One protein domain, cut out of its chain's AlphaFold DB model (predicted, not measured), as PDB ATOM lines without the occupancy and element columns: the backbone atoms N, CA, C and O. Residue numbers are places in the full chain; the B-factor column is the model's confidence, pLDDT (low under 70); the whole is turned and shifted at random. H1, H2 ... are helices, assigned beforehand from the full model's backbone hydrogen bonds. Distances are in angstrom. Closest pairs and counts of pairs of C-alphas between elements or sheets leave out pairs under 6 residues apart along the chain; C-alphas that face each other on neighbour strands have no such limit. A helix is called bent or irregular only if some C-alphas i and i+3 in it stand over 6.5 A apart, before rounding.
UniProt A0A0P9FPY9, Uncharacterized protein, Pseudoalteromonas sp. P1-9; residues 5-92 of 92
ATOM      1  N   ARG A   5      20.015  10.961  85.781       82.69
ATOM      2  CA  ARG A   5      19.999  12.423  85.877       82.69
ATOM      3  C   ARG A   5      20.423  13.118  84.577       82.69
ATOM      4  O   ARG A   5      19.793  14.088  84.181       82.69
ATOM      5  N   GLU A   6      21.458  12.626  83.900       88.56
ATOM      6  CA  GLU A   6      21.883  13.162  82.596       88.56
ATOM      7  C   GLU A   6      20.841  12.905  81.495       88.56
ATOM      8  O   GLU A   6      20.798  13.634  80.506       88.56
ATOM      9  N   LEU A   7      20.029  11.850  81.624       89.56
ATOM     10  CA  LEU A   7      18.927  11.579  80.699       89.56
ATOM     11  C   LEU A   7      17.738  12.506  80.958       89.56
ATOM     12  O   LEU A   7      17.159  12.998  79.995       89.56
ATOM     13  N   GLU A   8      17.419  12.786  82.222       88.62
ATOM     14  CA  GLU A   8      16.402  13.780  82.584       88.62
ATOM     15  C   GLU A   8      16.773  15.179  82.083       88.62
ATOM     16  O   GLU A   8      15.954  15.824  81.442       88.62
ATOM     17  N   GLU A   9      18.013  15.632  82.307       88.69
ATOM     18  CA  GLU A   9      18.473  16.954  81.845       88.69
ATOM     19  C   GLU A   9      18.338  17.098  80.317       88.69
ATOM     20  O   GLU A   9      17.880  18.123  79.821       88.69
ATOM     21  N   LYS A  10      18.640  16.040  79.556       90.81
ATOM     22  CA  LYS A  10      18.460  16.050  78.096       90.81
ATOM     23  C   LYS A  10      17.000  15.956  77.655       90.81
ATOM     24  O   LYS A  10      16.665  16.457  76.583       90.81
ATOM     25  N   ALA A  11      16.138  15.312  78.439       91.44
ATOM     26  CA  ALA A  11      14.701  15.317  78.184       91.44
ATOM     27  C   ALA A  11      14.131  16.735  78.366       91.44
ATOM     28  O   ALA A  11      13.349  17.191  77.536       91.44
ATOM     29  N   SER A  12      14.601  17.474  79.374       89.56
ATOM     30  CA  SER A  12      14.265  18.889  79.563       89.56
ATOM     31  C   SER A  12      14.748  19.773  78.408       89.56
ATOM     32  O   SER A  12      13.992  20.600  77.901       89.56
ATOM     33  N   GLU A  13      15.971  19.561  77.907       90.75
ATOM     34  CA  GLU A  13      16.474  20.254  76.705       90.75
ATOM     35  C   GLU A  13      15.601  19.985  75.461       90.75
ATOM     36  O   GLU A  13      15.447  20.854  74.591       90.75
ATOM     37  N   ALA A  14      15.010  18.788  75.365       92.69
ATOM     38  CA  ALA A  14      14.076  18.450  74.295       92.69
ATOM     39  C   ALA A  14      12.759  19.239  74.416       92.69
ATOM     40  O   ALA A  14      12.256  19.722  73.397       92.69
ATOM     41  N   LEU A  15      12.242  19.440  75.635       91.62
ATOM     42  CA  LEU A  15      11.072  20.290  75.886       91.62
ATOM     43  C   LEU A  15      11.337  21.757  75.524       91.62
ATOM     44  O   LEU A  15      10.531  22.363  74.820       91.62
ATOM     45  N   ASP A  16      12.478  22.318  75.927       89.19
ATOM     46  CA  ASP A  16      12.863  23.697  75.570       89.19
ATOM     47  C   ASP A  16      12.994  23.871  74.044       89.19
ATOM     48  O   ASP A  16      12.556  24.867  73.458       89.19
ATOM     49  N   SER A  17      13.526  22.857  73.359       91.69
ATOM     50  CA  SER A  17      13.584  22.844  71.895       91.69
ATOM     51  C   SER A  17      12.190  22.819  71.260       91.69
ATOM     52  O   SER A  17      11.951  23.542  70.287       91.69
ATOM     53  N   ALA A  18      11.257  22.037  71.809       92.88
ATOM     54  CA  ALA A  18       9.867  22.009  71.361       92.88
ATOM     55  C   ALA A  18       9.143  23.333  71.613       92.88
ATOM     56  O   ALA A  18       8.446  23.811  70.719       92.88
ATOM     57  N   PHE A  19       9.368  23.965  72.765       90.25
ATOM     58  CA  PHE A  19       8.849  25.297  73.071       90.25
ATOM     59  C   PHE A  19       9.304  26.325  72.031       90.25
ATOM     60  O   PHE A  19       8.481  26.983  71.393       90.25
ATOM     61  N   LYS A  20      10.613  26.395  71.763       91.06
ATOM     62  CA  LYS A  20      11.173  27.302  70.746       91.06
ATOM     63  C   LYS A  20      10.616  27.027  69.353       91.06
ATOM     64  O   LYS A  20      10.410  27.956  68.572       91.06
ATOM     65  N   GLN A  21      10.397  25.757  69.021       93.25
ATOM     66  CA  GLN A  21       9.837  25.365  67.734       93.25
ATOM     67  C   GLN A  21       8.354  25.751  67.626       93.25
ATOM     68  O   GLN A  21       7.954  26.291  66.596       93.25
ATOM     69  N   PHE A  22       7.569  25.582  68.693       92.75
ATOM     70  CA  PHE A  22       6.193  26.071  68.760       92.75
ATOM     71  C   PHE A  22       6.135  27.588  68.558       92.75
ATOM     72  O   PHE A  22       5.384  28.051  67.698       92.75
ATOM     73  N   GLU A  23       6.961  28.357  69.278       92.00
ATOM     74  CA  GLU A  23       6.969  29.820  69.163       92.00
ATOM     75  C   GLU A  23       7.377  30.302  67.768       92.00
ATOM     76  O   GLU A  23       6.888  31.317  67.265       92.00
ATOM     77  N   LYS A  24       8.285  29.574  67.118       95.00
ATOM     78  CA  LYS A  24       8.710  29.864  65.749       95.00
ATOM     79  C   LYS A  24       7.587  29.640  64.735       95.00
ATOM     80  O   LYS A  24       7.486  30.412  63.782       95.00
ATOM     81  N   ASP A  25       6.781  28.600  64.925       94.25
ATOM     82  CA  ASP A  25       5.727  28.217  63.982       94.25
ATOM     83  C   ASP A  25       4.419  28.988  64.217       94.25
ATOM     84  O   ASP A  25       3.721  29.319  63.257       94.25
ATOM     85  N   ASN A  26       4.105  29.307  65.475       91.19
ATOM     86  CA  ASN A  26       2.806  29.850  65.891       91.19
ATOM     87  C   ASN A  26       2.888  31.275  66.467       91.19
ATOM     88  O   ASN A  26       1.860  31.906  66.708       91.19
ATOM     89  N   GLY A  27       4.097  31.815  66.635       91.44
ATOM     90  CA  GLY A  27       4.338  33.068  67.348       91.44
ATOM     91  C   GLY A  27       4.551  32.846  68.845       91.44
ATOM     92  O   GLY A  27       4.331  31.756  69.362       91.44
ATOM     93  N   LYS A  28       5.003  33.894  69.544       89.81
ATOM     94  CA  LYS A  28       5.318  33.813  70.978       89.81
ATOM     95  C   LYS A  28       4.138  33.299  71.797       89.81
ATOM     96  O   LYS A  28       3.014  33.781  71.603       89.81
ATOM     97  N   LEU A  29       4.425  32.404  72.739       84.19
ATOM     98  CA  LEU A  29       3.415  31.875  73.648       84.19
ATOM     99  C   LEU A  29       2.824  33.026  74.480       84.19
ATOM    100  O   LEU A  29       3.525  33.924  74.941       84.19
ATOM    101  N   ASN A  30       1.502  33.036  74.590       85.25
ATOM    102  CA  ASN A  30       0.694  34.015  75.316       85.25
ATOM    103  C   ASN A  30      -0.684  33.411  75.625       85.25
ATOM    104  O   ASN A  30      -1.027  32.366  75.075       85.25
ATOM    105  N   ASP A  31      -1.502  34.110  76.401       82.50
ATOM    106  CA  ASP A  31      -2.799  33.641  76.915       82.50
ATOM    107  C   ASP A  31      -3.814  33.235  75.826       82.50
ATOM    108  O   ASP A  31      -4.767  32.512  76.100       82.50
ATOM    109  N   ASN A  32      -3.632  33.687  74.578       85.25
ATOM    110  CA  ASN A  32      -4.491  33.332  73.440       85.25
ATOM    111  C   ASN A  32      -3.899  32.222  72.559       85.25
ATOM    112  O   ASN A  32      -4.401  31.977  71.459       85.25
ATOM    113  N   SER A  33      -2.797  31.609  72.985       88.19
ATOM    114  CA  SER A  33      -2.148  30.541  72.230       88.19
ATOM    115  C   SER A  33      -2.959  29.257  72.301       88.19
ATOM    116  O   SER A  33      -3.700  29.008  73.248       88.19
ATOM    117  N   ASP A  34      -2.793  28.419  71.286       90.94
ATOM    118  CA  ASP A  34      -3.369  27.083  71.284       90.94
ATOM    119  C   ASP A  34      -2.538  26.169  72.200       90.94
ATOM    120  O   ASP A  34      -1.525  25.596  71.787       90.94
ATOM    121  N   PHE A  35      -2.944  26.082  73.469       88.25
ATOM    122  CA  PHE A  35      -2.267  25.259  74.471       88.25
ATOM    123  C   PHE A  35      -2.390  23.756  74.187       88.25
ATOM    124  O   PHE A  35      -1.482  23.002  74.537       88.25
ATOM    125  N   ASP A  36      -3.442  23.317  73.488       88.50
ATOM    126  CA  ASP A  36      -3.572  21.920  73.058       88.50
ATOM    127  C   ASP A  36      -2.518  21.585  71.996       88.50
ATOM    128  O   ASP A  36      -1.919  20.506  72.006       88.50
ATOM    129  N   LEU A  37      -2.273  22.507  71.059       92.50
ATOM    130  CA  LEU A  37      -1.199  22.369  70.080       92.50
ATOM    131  C   LEU A  37       0.176  22.436  70.748       92.50
ATOM    132  O   LEU A  37       1.047  21.636  70.412       92.50
ATOM    133  N   PHE A  38       0.366  23.348  71.698       89.31
ATOM    134  CA  PHE A  38       1.606  23.444  72.460       89.31
ATOM    135  C   PHE A  38       1.920  22.138  73.204       89.31
ATOM    136  O   PHE A  38       3.023  21.612  73.059       89.31
ATOM    137  N   GLY A  39       0.940  21.551  73.902       89.50
ATOM    138  CA  GLY A  39       1.095  20.255  74.571       89.50
ATOM    139  C   GLY A  39       1.546  19.145  73.617       89.50
ATOM    140  O   GLY A  39       2.469  18.399  73.935       89.50
ATOM    141  N   LYS A  40       1.003  19.101  72.392       94.06
ATOM    142  CA  LYS A  40       1.433  18.129  71.367       94.06
ATOM    143  C   LYS A  40       2.894  18.290  70.958       94.06
ATOM    144  O   LYS A  40       3.561  17.288  70.729       94.06
ATOM    145  N   TYR A  41       3.401  19.521  70.868       94.00
ATOM    146  CA  TYR A  41       4.820  19.756  70.569       94.00
ATOM    147  C   TYR A  41       5.719  19.177  71.669       94.00
ATOM    148  O   TYR A  41       6.757  18.585  71.363       94.00
ATOM    149  N   LEU A  42       5.319  19.328  72.933       93.38
ATOM    150  CA  LEU A  42       6.056  18.790  74.077       93.38
ATOM    151  C   LEU A  42       6.006  17.256  74.110       93.38
ATOM    152  O   LEU A  42       7.053  16.613  74.224       93.38
ATOM    153  N   ASP A  43       4.819  16.675  73.929       94.25
ATOM    154  CA  ASP A  43       4.630  15.222  73.874       94.25
ATOM    155  C   ASP A  43       5.424  14.581  72.736       94.25
ATOM    156  O   ASP A  43       6.104  13.572  72.938       94.25
ATOM    157  N   ASP A  44       5.398  15.182  71.544       96.12
ATOM    158  CA  ASP A  44       6.150  14.683  70.394       96.12
ATOM    159  C   ASP A  44       7.663  14.710  70.654       96.12
ATOM    160  O   ASP A  44       8.378  13.792  70.235       96.12
ATOM    161  N   ALA A  45       8.170  15.721  71.365       95.06
ATOM    162  CA  ALA A  45       9.586  15.810  71.706       95.06
ATOM    163  C   ALA A  45      10.018  14.733  72.704       95.06
ATOM    164  O   ALA A  45      11.034  14.070  72.476       95.06
ATOM    165  N   ILE A  46       9.241  14.500  73.764       95.44
ATOM    166  CA  ILE A  46       9.533  13.439  74.738       95.44
ATOM    167  C   ILE A  46       9.363  12.058  74.112       95.44
ATOM    168  O   ILE A  46      10.201  11.175  74.321       95.44
ATOM    169  N   TYR A  47       8.351  11.871  73.267       96.00
ATOM    170  CA  TYR A  47       8.188  10.643  72.502       96.00
ATOM    171  C   TYR A  47       9.419  10.358  71.631       96.00
ATOM    172  O   TYR A  47       9.980   9.261  71.695       96.00
ATOM    173  N   GLN A  48       9.894  11.340  70.858       95.75
ATOM    174  CA  GLN A  48      11.097  11.187  70.034       95.75
ATOM    175  C   GLN A  48      12.348  10.930  70.877       95.75
ATOM    176  O   GLN A  48      13.144  10.048  70.540       95.75
ATOM    177  N   PHE A  49      12.507  11.648  71.989       95.69
ATOM    178  CA  PHE A  49      13.604  11.439  72.930       95.69
ATOM    179  C   PHE A  49      13.631   9.991  73.438       95.69
ATOM    180  O   PHE A  49      14.666   9.322  73.360       95.69
ATOM    181  N   ASN A  50      12.477   9.475  73.866       94.75
ATOM    182  CA  ASN A  50      12.308   8.102  74.331       94.75
ATOM    183  C   ASN A  50      12.692   7.072  73.258       94.75
ATOM    184  O   ASN A  50      13.393   6.105  73.564       94.75
ATOM    185  N   GLN A  51      12.324   7.300  71.992       95.81
ATOM    186  CA  GLN A  51      12.728   6.429  70.877       95.81
ATOM    187  C   GLN A  51      14.247   6.432  70.638       95.81
ATOM    188  O   GLN A  51      14.825   5.385  70.347       95.81
ATOM    189  N   ILE A  52      14.906   7.590  70.756       94.19
ATOM    190  CA  ILE A  52      16.350   7.737  70.508       94.19
ATOM    191  C   ILE A  52      17.176   7.130  71.647       94.19
ATOM    192  O   ILE A  52      18.198   6.483  71.401       94.19
ATOM    193  N   HIS A  53      16.752   7.350  72.889       90.62
ATOM    194  CA  HIS A  53      17.527   7.005  74.079       90.62
ATOM    195  C   HIS A  53      17.087   5.703  74.757       90.62
ATOM    196  O   HIS A  53      17.781   5.234  75.659       90.62
ATOM    197  N   GLY A  54      15.990   5.086  74.305       92.12
ATOM    198  CA  GLY A  54      15.454   3.858  74.895       92.12
ATOM    199  C   GLY A  54      14.909   4.072  76.308       92.12
ATOM    200  O   GLY A  54      15.044   3.191  77.157       92.12
ATOM    201  N   THR A  55      14.351   5.253  76.566       92.75
ATOM    202  CA  THR A  55      13.750   5.652  77.846       92.75
ATOM    203  C   THR A  55      12.223   5.611  77.768       92.75
ATOM    204  O   THR A  55      11.658   5.438  76.693       92.75
ATOM    205  N   ASN A  56      11.555   5.761  78.914       93.50
ATOM    206  CA  ASN A  56      10.092   5.826  79.020       93.50
ATOM    207  C   ASN A  56       9.677   7.021  79.888       93.50
ATOM    208  O   ASN A  56       8.883   6.863  80.812       93.50
ATOM    209  N   PHE A  57      10.286   8.183  79.657       92.44
ATOM    210  CA  PHE A  57       9.912   9.384  80.390       92.44
ATOM    211  C   PHE A  57       8.502   9.823  80.020       92.44
ATOM    212  O   PHE A  57       8.100   9.724  78.859       92.44
ATOM    213  N   ASP A  58       7.790  10.316  81.021       92.44
ATOM    214  CA  ASP A  58       6.488  10.941  80.870       92.44
ATOM    215  C   ASP A  58       6.656  12.459  80.711       92.44
ATOM    216  O   ASP A  58       7.440  13.079  81.435       92.44
ATOM    217  N   THR A  59       5.952  13.056  79.747       89.69
ATOM    218  CA  THR A  59       6.056  14.492  79.457       89.69
ATOM    219  C   THR A  59       5.686  15.334  80.673       89.69
ATOM    220  O   THR A  59       6.419  16.261  81.018       89.69
ATOM    221  N   GLU A  60       4.595  14.985  81.356       88.19
ATOM    222  CA  GLU A  60       4.094  15.710  82.522       88.19
ATOM    223  C   GLU A  60       5.090  15.619  83.685       88.19
ATOM    224  O   GLU A  60       5.347  16.607  84.375       88.19
ATOM    225  N   GLU A  61       5.709  14.454  83.889       88.06
ATOM    226  CA  GLU A  61       6.735  14.269  84.920       88.06
ATOM    227  C   GLU A  61       7.961  15.161  84.678       88.06
ATOM    228  O   GLU A  61       8.444  15.809  85.612       88.06
ATOM    229  N   ILE A  62       8.467  15.220  83.441       85.62
ATOM    230  CA  ILE A  62       9.619  16.072  83.107       85.62
ATOM    231  C   ILE A  62       9.238  17.551  83.230       85.62
ATOM    232  O   ILE A  62       9.984  18.316  83.839       85.62
ATOM    233  N   MET A  63       8.056  17.949  82.753       82.94
ATOM    234  CA  MET A  63       7.561  19.320  82.910       82.94
ATOM    235  C   MET A  63       7.433  19.734  84.378       82.94
ATOM    236  O   MET A  63       7.893  20.810  84.750       82.94
ATOM    237  N   ASN A  64       6.864  18.879  85.232       80.50
ATOM    238  CA  ASN A  64       6.739  19.145  86.666       80.50
ATOM    239  C   ASN A  64       8.108  19.267  87.350       80.50
ATOM    240  O   ASN A  64       8.293  20.098  88.242       80.50
ATOM    241  N   LYS A  65       9.087  18.455  86.932       80.44
ATOM    242  CA  LYS A  65      10.468  18.563  87.421       80.44
ATOM    243  C   LYS A  65      11.116  19.878  86.993       80.44
ATOM    244  O   LYS A  65      11.820  20.465  87.809       80.44
ATOM    245  N   GLU A  66      10.877  20.344  85.771       73.62
ATOM    246  CA  GLU A  66      11.377  21.637  85.288       73.62
ATOM    247  C   GLU A  66      10.710  22.813  86.009       73.62
ATOM    248  O   GLU A  66      11.410  23.677  86.538       73.62
ATOM    249  N   ALA A  67       9.382  22.796  86.152       69.81
ATOM    250  CA  ALA A  67       8.642  23.812  86.900       69.81
ATOM    251  C   ALA A  67       9.109  23.902  88.364       69.81
ATOM    252  O   ALA A  67       9.302  24.992  88.894       69.81
ATOM    253  N   GLY A  68       9.378  22.759  89.008       61.78
ATOM    254  CA  GLY A  68       9.917  22.716  90.370       61.78
ATOM    255  C   GLY A  68      11.407  23.073  90.496       61.78
ATOM    256  O   GLY A  68      11.877  23.304  91.613       61.78
ATOM    257  N   ARG A  69      12.165  23.092  89.390       56.72
ATOM    258  CA  ARG A  69      13.599  23.452  89.347       56.72
ATOM    259  C   ARG A  69      13.838  24.910  88.996       56.72
ATOM    260  O   ARG A  69      14.909  25.427  89.318       56.72
ATOM    261  N   ALA A  70      12.882  25.562  88.351       52.44
ATOM    262  CA  ALA A  70      12.986  26.973  88.076       52.44
ATOM    263  C   ALA A  70      12.964  27.768  89.389       52.44
ATOM    264  O   ALA A  70      11.992  27.758  90.146       52.44
ATOM    265  N   GLU A  71      14.067  28.459  89.684       47.22
ATOM    266  CA  GLU A  71      14.043  29.513  90.693       47.22
ATOM    267  C   GLU A  71      12.966  30.548  90.295       47.22
ATOM    268  O   GLU A  71      12.760  30.768  89.101       47.22
ATOM    269  N   PRO A  72      12.279  31.199  91.257       45.41
ATOM    270  CA  PRO A  72      11.079  32.029  91.042       45.41
ATOM    271  C   PRO A  72      11.270  33.319  90.206       45.41
ATOM    272  O   PRO A  72      10.524  34.283  90.368       45.41
ATOM    273  N   ILE A  73      12.270  33.374  89.324       43.56
ATOM    274  CA  ILE A  73      12.539  34.471  88.385       43.56
ATOM    275  C   ILE A  73      12.652  33.961  86.932       43.56
ATOM    276  O   ILE A  73      13.086  34.711  86.063       43.56
ATOM    277  N   ASP A  74      12.267  32.719  86.628       53.09
ATOM    278  CA  ASP A  74      12.173  32.266  85.236       53.09
ATOM    279  C   ASP A  74      10.715  32.336  84.770       53.09
ATOM    280  O   ASP A  74       9.864  31.578  85.236       53.09
ATOM    281  N   GLU A  75      10.403  33.279  83.874       56.81
ATOM    282  CA  GLU A  75       9.056  33.472  83.309       56.81
ATOM    283  C   GLU A  75       8.489  32.155  82.749       56.81
ATOM    284  O   GLU A  75       7.288  31.910  82.842       56.81
ATOM    285  N   LEU A  76       9.360  31.262  82.265       61.12
ATOM    286  CA  LEU A  76       9.000  29.940  81.759       61.12
ATOM    287  C   LEU A  76       8.310  29.053  82.809       61.12
ATOM    288  O   LEU A  76       7.387  28.322  82.471       61.12
ATOM    289  N   ALA A  77       8.705  29.134  84.079       63.31
ATOM    290  CA  ALA A  77       8.139  28.312  85.149       63.31
ATOM    291  C   ALA A  77       6.694  28.682  85.463       63.31
ATOM    292  O   ALA A  77       5.832  27.813  85.556       63.31
ATOM    293  N   LEU A  78       6.441  29.990  85.559       65.00
ATOM    294  CA  LEU A  78       5.102  30.541  85.738       65.00
ATOM    295  C   LEU A  78       4.217  30.181  84.537       65.00
ATOM    296  O   LEU A  78       3.079  29.761  84.724       65.00
ATOM    297  N   PHE A  79       4.765  30.248  83.318       70.81
ATOM    298  CA  PHE A  79       4.060  29.816  82.110       70.81
ATOM    299  C   PHE A  79       3.741  28.312  82.101       70.81
ATOM    300  O   PHE A  79       2.651  27.924  81.683       70.81
ATOM    301  N   MET A  80       4.661  27.452  82.551       77.00
ATOM    302  CA  MET A  80       4.439  26.002  82.603       77.00
ATOM    303  C   MET A  80       3.417  25.614  83.674       77.00
ATOM    304  O   MET A  80       2.597  24.731  83.427       77.00
ATOM    305  N   GLU A  81       3.428  26.284  84.827       78.50
ATOM    306  CA  GLU A  81       2.463  26.057  85.907       78.50
ATOM    307  C   GLU A  81       1.039  26.449  85.465       78.50
ATOM    308  O   GLU A  81       0.103  25.661  85.616       78.50
ATOM    309  N   GLU A  82       0.888  27.600  84.802       74.81
ATOM    310  CA  GLU A  82      -0.398  28.060  84.261       74.81
ATOM    311  C   GLU A  82      -0.908  27.174  83.106       74.81
ATOM    312  O   GLU A  82      -2.103  26.868  83.020       74.81
ATOM    313  N   ALA A  83      -0.016  26.701  82.231       76.19
ATOM    314  CA  ALA A  83      -0.377  25.766  81.164       76.19
ATOM    315  C   ALA A  83      -0.860  24.412  81.722       76.19
ATOM    316  O   ALA A  83      -1.857  23.864  81.242       76.19
ATOM    317  N   LEU A  84      -0.200  23.892  82.766       80.38
ATOM    318  CA  LEU A  84      -0.565  22.633  83.421       80.38
ATOM    319  C   LEU A  84      -1.910  22.734  84.160       80.38
ATOM    320  O   LEU A  84      -2.727  21.807  84.119       80.38
ATOM    321  N   GLU A  85      -2.163  23.860  84.830       81.50
ATOM    322  CA  GLU A  85      -3.418  24.104  85.546       81.50
ATOM    323  C   GLU A  85      -4.610  24.189  84.576       81.50
ATOM    324  O   GLU A  85      -5.661  23.579  84.810       81.50
ATOM    325  N   ASN A  86      -4.435  24.862  83.436       78.44
ATOM    326  CA  ASN A  86      -5.462  24.951  82.398       78.44
ATOM    327  C   ASN A  86      -5.765  23.593  81.748       78.44
ATOM    328  O   ASN A  86      -6.935  23.238  81.576       78.44
ATOM    329  N   TRP A  87      -4.740  22.798  81.441       72.69
ATOM    330  CA  TRP A  87      -4.915  21.470  80.848       72.69
ATOM    331  C   TRP A  87      -5.678  20.502  81.768       72.69
ATOM    332  O   TRP A  87      -6.576  19.780  81.321       72.69
ATOM    333  N   ASN A  88      -5.397  20.534  83.073       75.19
ATOM    334  CA  ASN A  88      -6.102  19.720  84.067       75.19
ATOM    335  C   ASN A  88      -7.592  20.078  84.203       75.19
ATOM    336  O   ASN A  88      -8.418  19.201  84.466       75.19
ATOM    337  N   ASN A  89      -7.954  21.350  84.020       78.19
ATOM    338  CA  ASN A  89      -9.348  21.797  84.078       78.19
ATOM    339  C   ASN A  89     -10.173  21.373  82.853       78.19
ATOM    340  O   ASN A  89     -11.384  21.204  82.975       78.19
ATOM    341  N   LEU A  90      -9.542  21.189  81.690       74.00
ATOM    342  CA  LEU A  90     -10.219  20.775  80.455       74.00
ATOM    343  C   LEU A  90     -10.463  19.261  80.372       74.00
ATOM    344  O   LEU A  90     -11.392  18.829  79.692       74.00
ATOM    345  N   ASN A  91      -9.653  18.460  81.068       67.25
ATOM    346  CA  ASN A  91      -9.718  16.994  81.040       67.25
ATOM    347  C   ASN A  91     -10.458  16.370  82.245       67.25
ATOM    348  O   ASN A  91     -10.362  15.159  82.463       67.25
ATOM    349  N   ARG A  92     -11.196  17.176  83.021       52.12
ATOM    350  CA  ARG A  92     -12.063  16.736  84.130       52.12
ATOM    351  C   ARG A  92     -13.548  16.764  83.787       52.12
ATOM    352  O   ARG A  92     -13.984  17.683  83.066       52.12
TER     353      ARG A  92
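Overview. This is residues 5 to 92 of the 92 residues of an uncharacterized protein of Pseudoalteromonas sp. P1-9 (UniProt A0A0P9FPY9). Two helical hairpins pack on each other crosswise: a long one made by H1 and H2, and a shorter one made by H3 and H4, with H3 crossing H1 almost at a right angle. The second hairpin covers one side of the first, while its last helix, H4, keeps away from H1. The printed part has 88 residues with four named helices, in the order H1, H2, H3, H4, and no named strand; the class is all helix. It is compact, with a radius of gyration of the C-alphas of 12.7 A, and rounded, spanning 35 by 30 by 27 A.

Along the chain. The longest helix, H1, takes residues 5 to 26 and measures 31.6 A from its first C-alpha, at (19.999, 12.423, 85.877), to its last, at (2.806, 29.850, 65.891). H2 takes residues 35 to 53 and is 26.9 A long. H3, residues 59 to 69, is 15.3 A long. H4, residues 75 to 90, is 23.3 A long and ends with C-alpha 90 at (-10.219, 20.775, 80.455). None of the four is bent or irregular.

Arrangement. H1 and H2 form a helical hairpin and touch, the closest C-alphas being those of Leu 15 and Leu 42 at 5.5 A. They run opposite ways at a steep tilt of 40 degrees. H1 touches H3 with residues 8 to 15 alone, about perpendicular at 79 degrees; the closest C-alphas, of Ser 12 and Ile 62, are 6.5 A apart. H2, with residues 42 to 46 alone, only just touches H3, with 3 pairs of C-alphas within 8 A, the closest being Asp 43 and Thr 59 at 5.8 A; the two are about perpendicular at 82 degrees. H3 and H4 form the other helical hairpin, opposite ways at a steep tilt of 40 degrees, and touch with the C-alphas of Ala 67 and Ala 77 closest at 4.9 A. H4 touches H3 with residues 77 to 81 alone. H2 and H4 only just touch, also with 3 pairs, through residues 35 to 36 of H2 and 83 to 87 of H4; the C-alphas of Phe 35 and Ala 83 are closest at 7.0 A, and the lines are about perpendicular at 74 degrees. H1 and H4 are apart. In H1, H2, H3 and H4 every O i to N i+4 pair is within hydrogen-bond range.

Size, cuts and confidence. The two C-alphas farthest apart, those of Asn 32 and Gly 54, are 35.6 A from each other. The printed part has no cut and ends at the chain's last residue, Arg 92. The links H2 to H3 and H3 to H4 are tight, H1 to H2 is short, and no link is long. The mean pLDDT of the printed part is 83.1; residues 67 to 78, of which 67 to 69 belong to H3 and 75 to 78 to H4, and residues 91 to 92 are under 70.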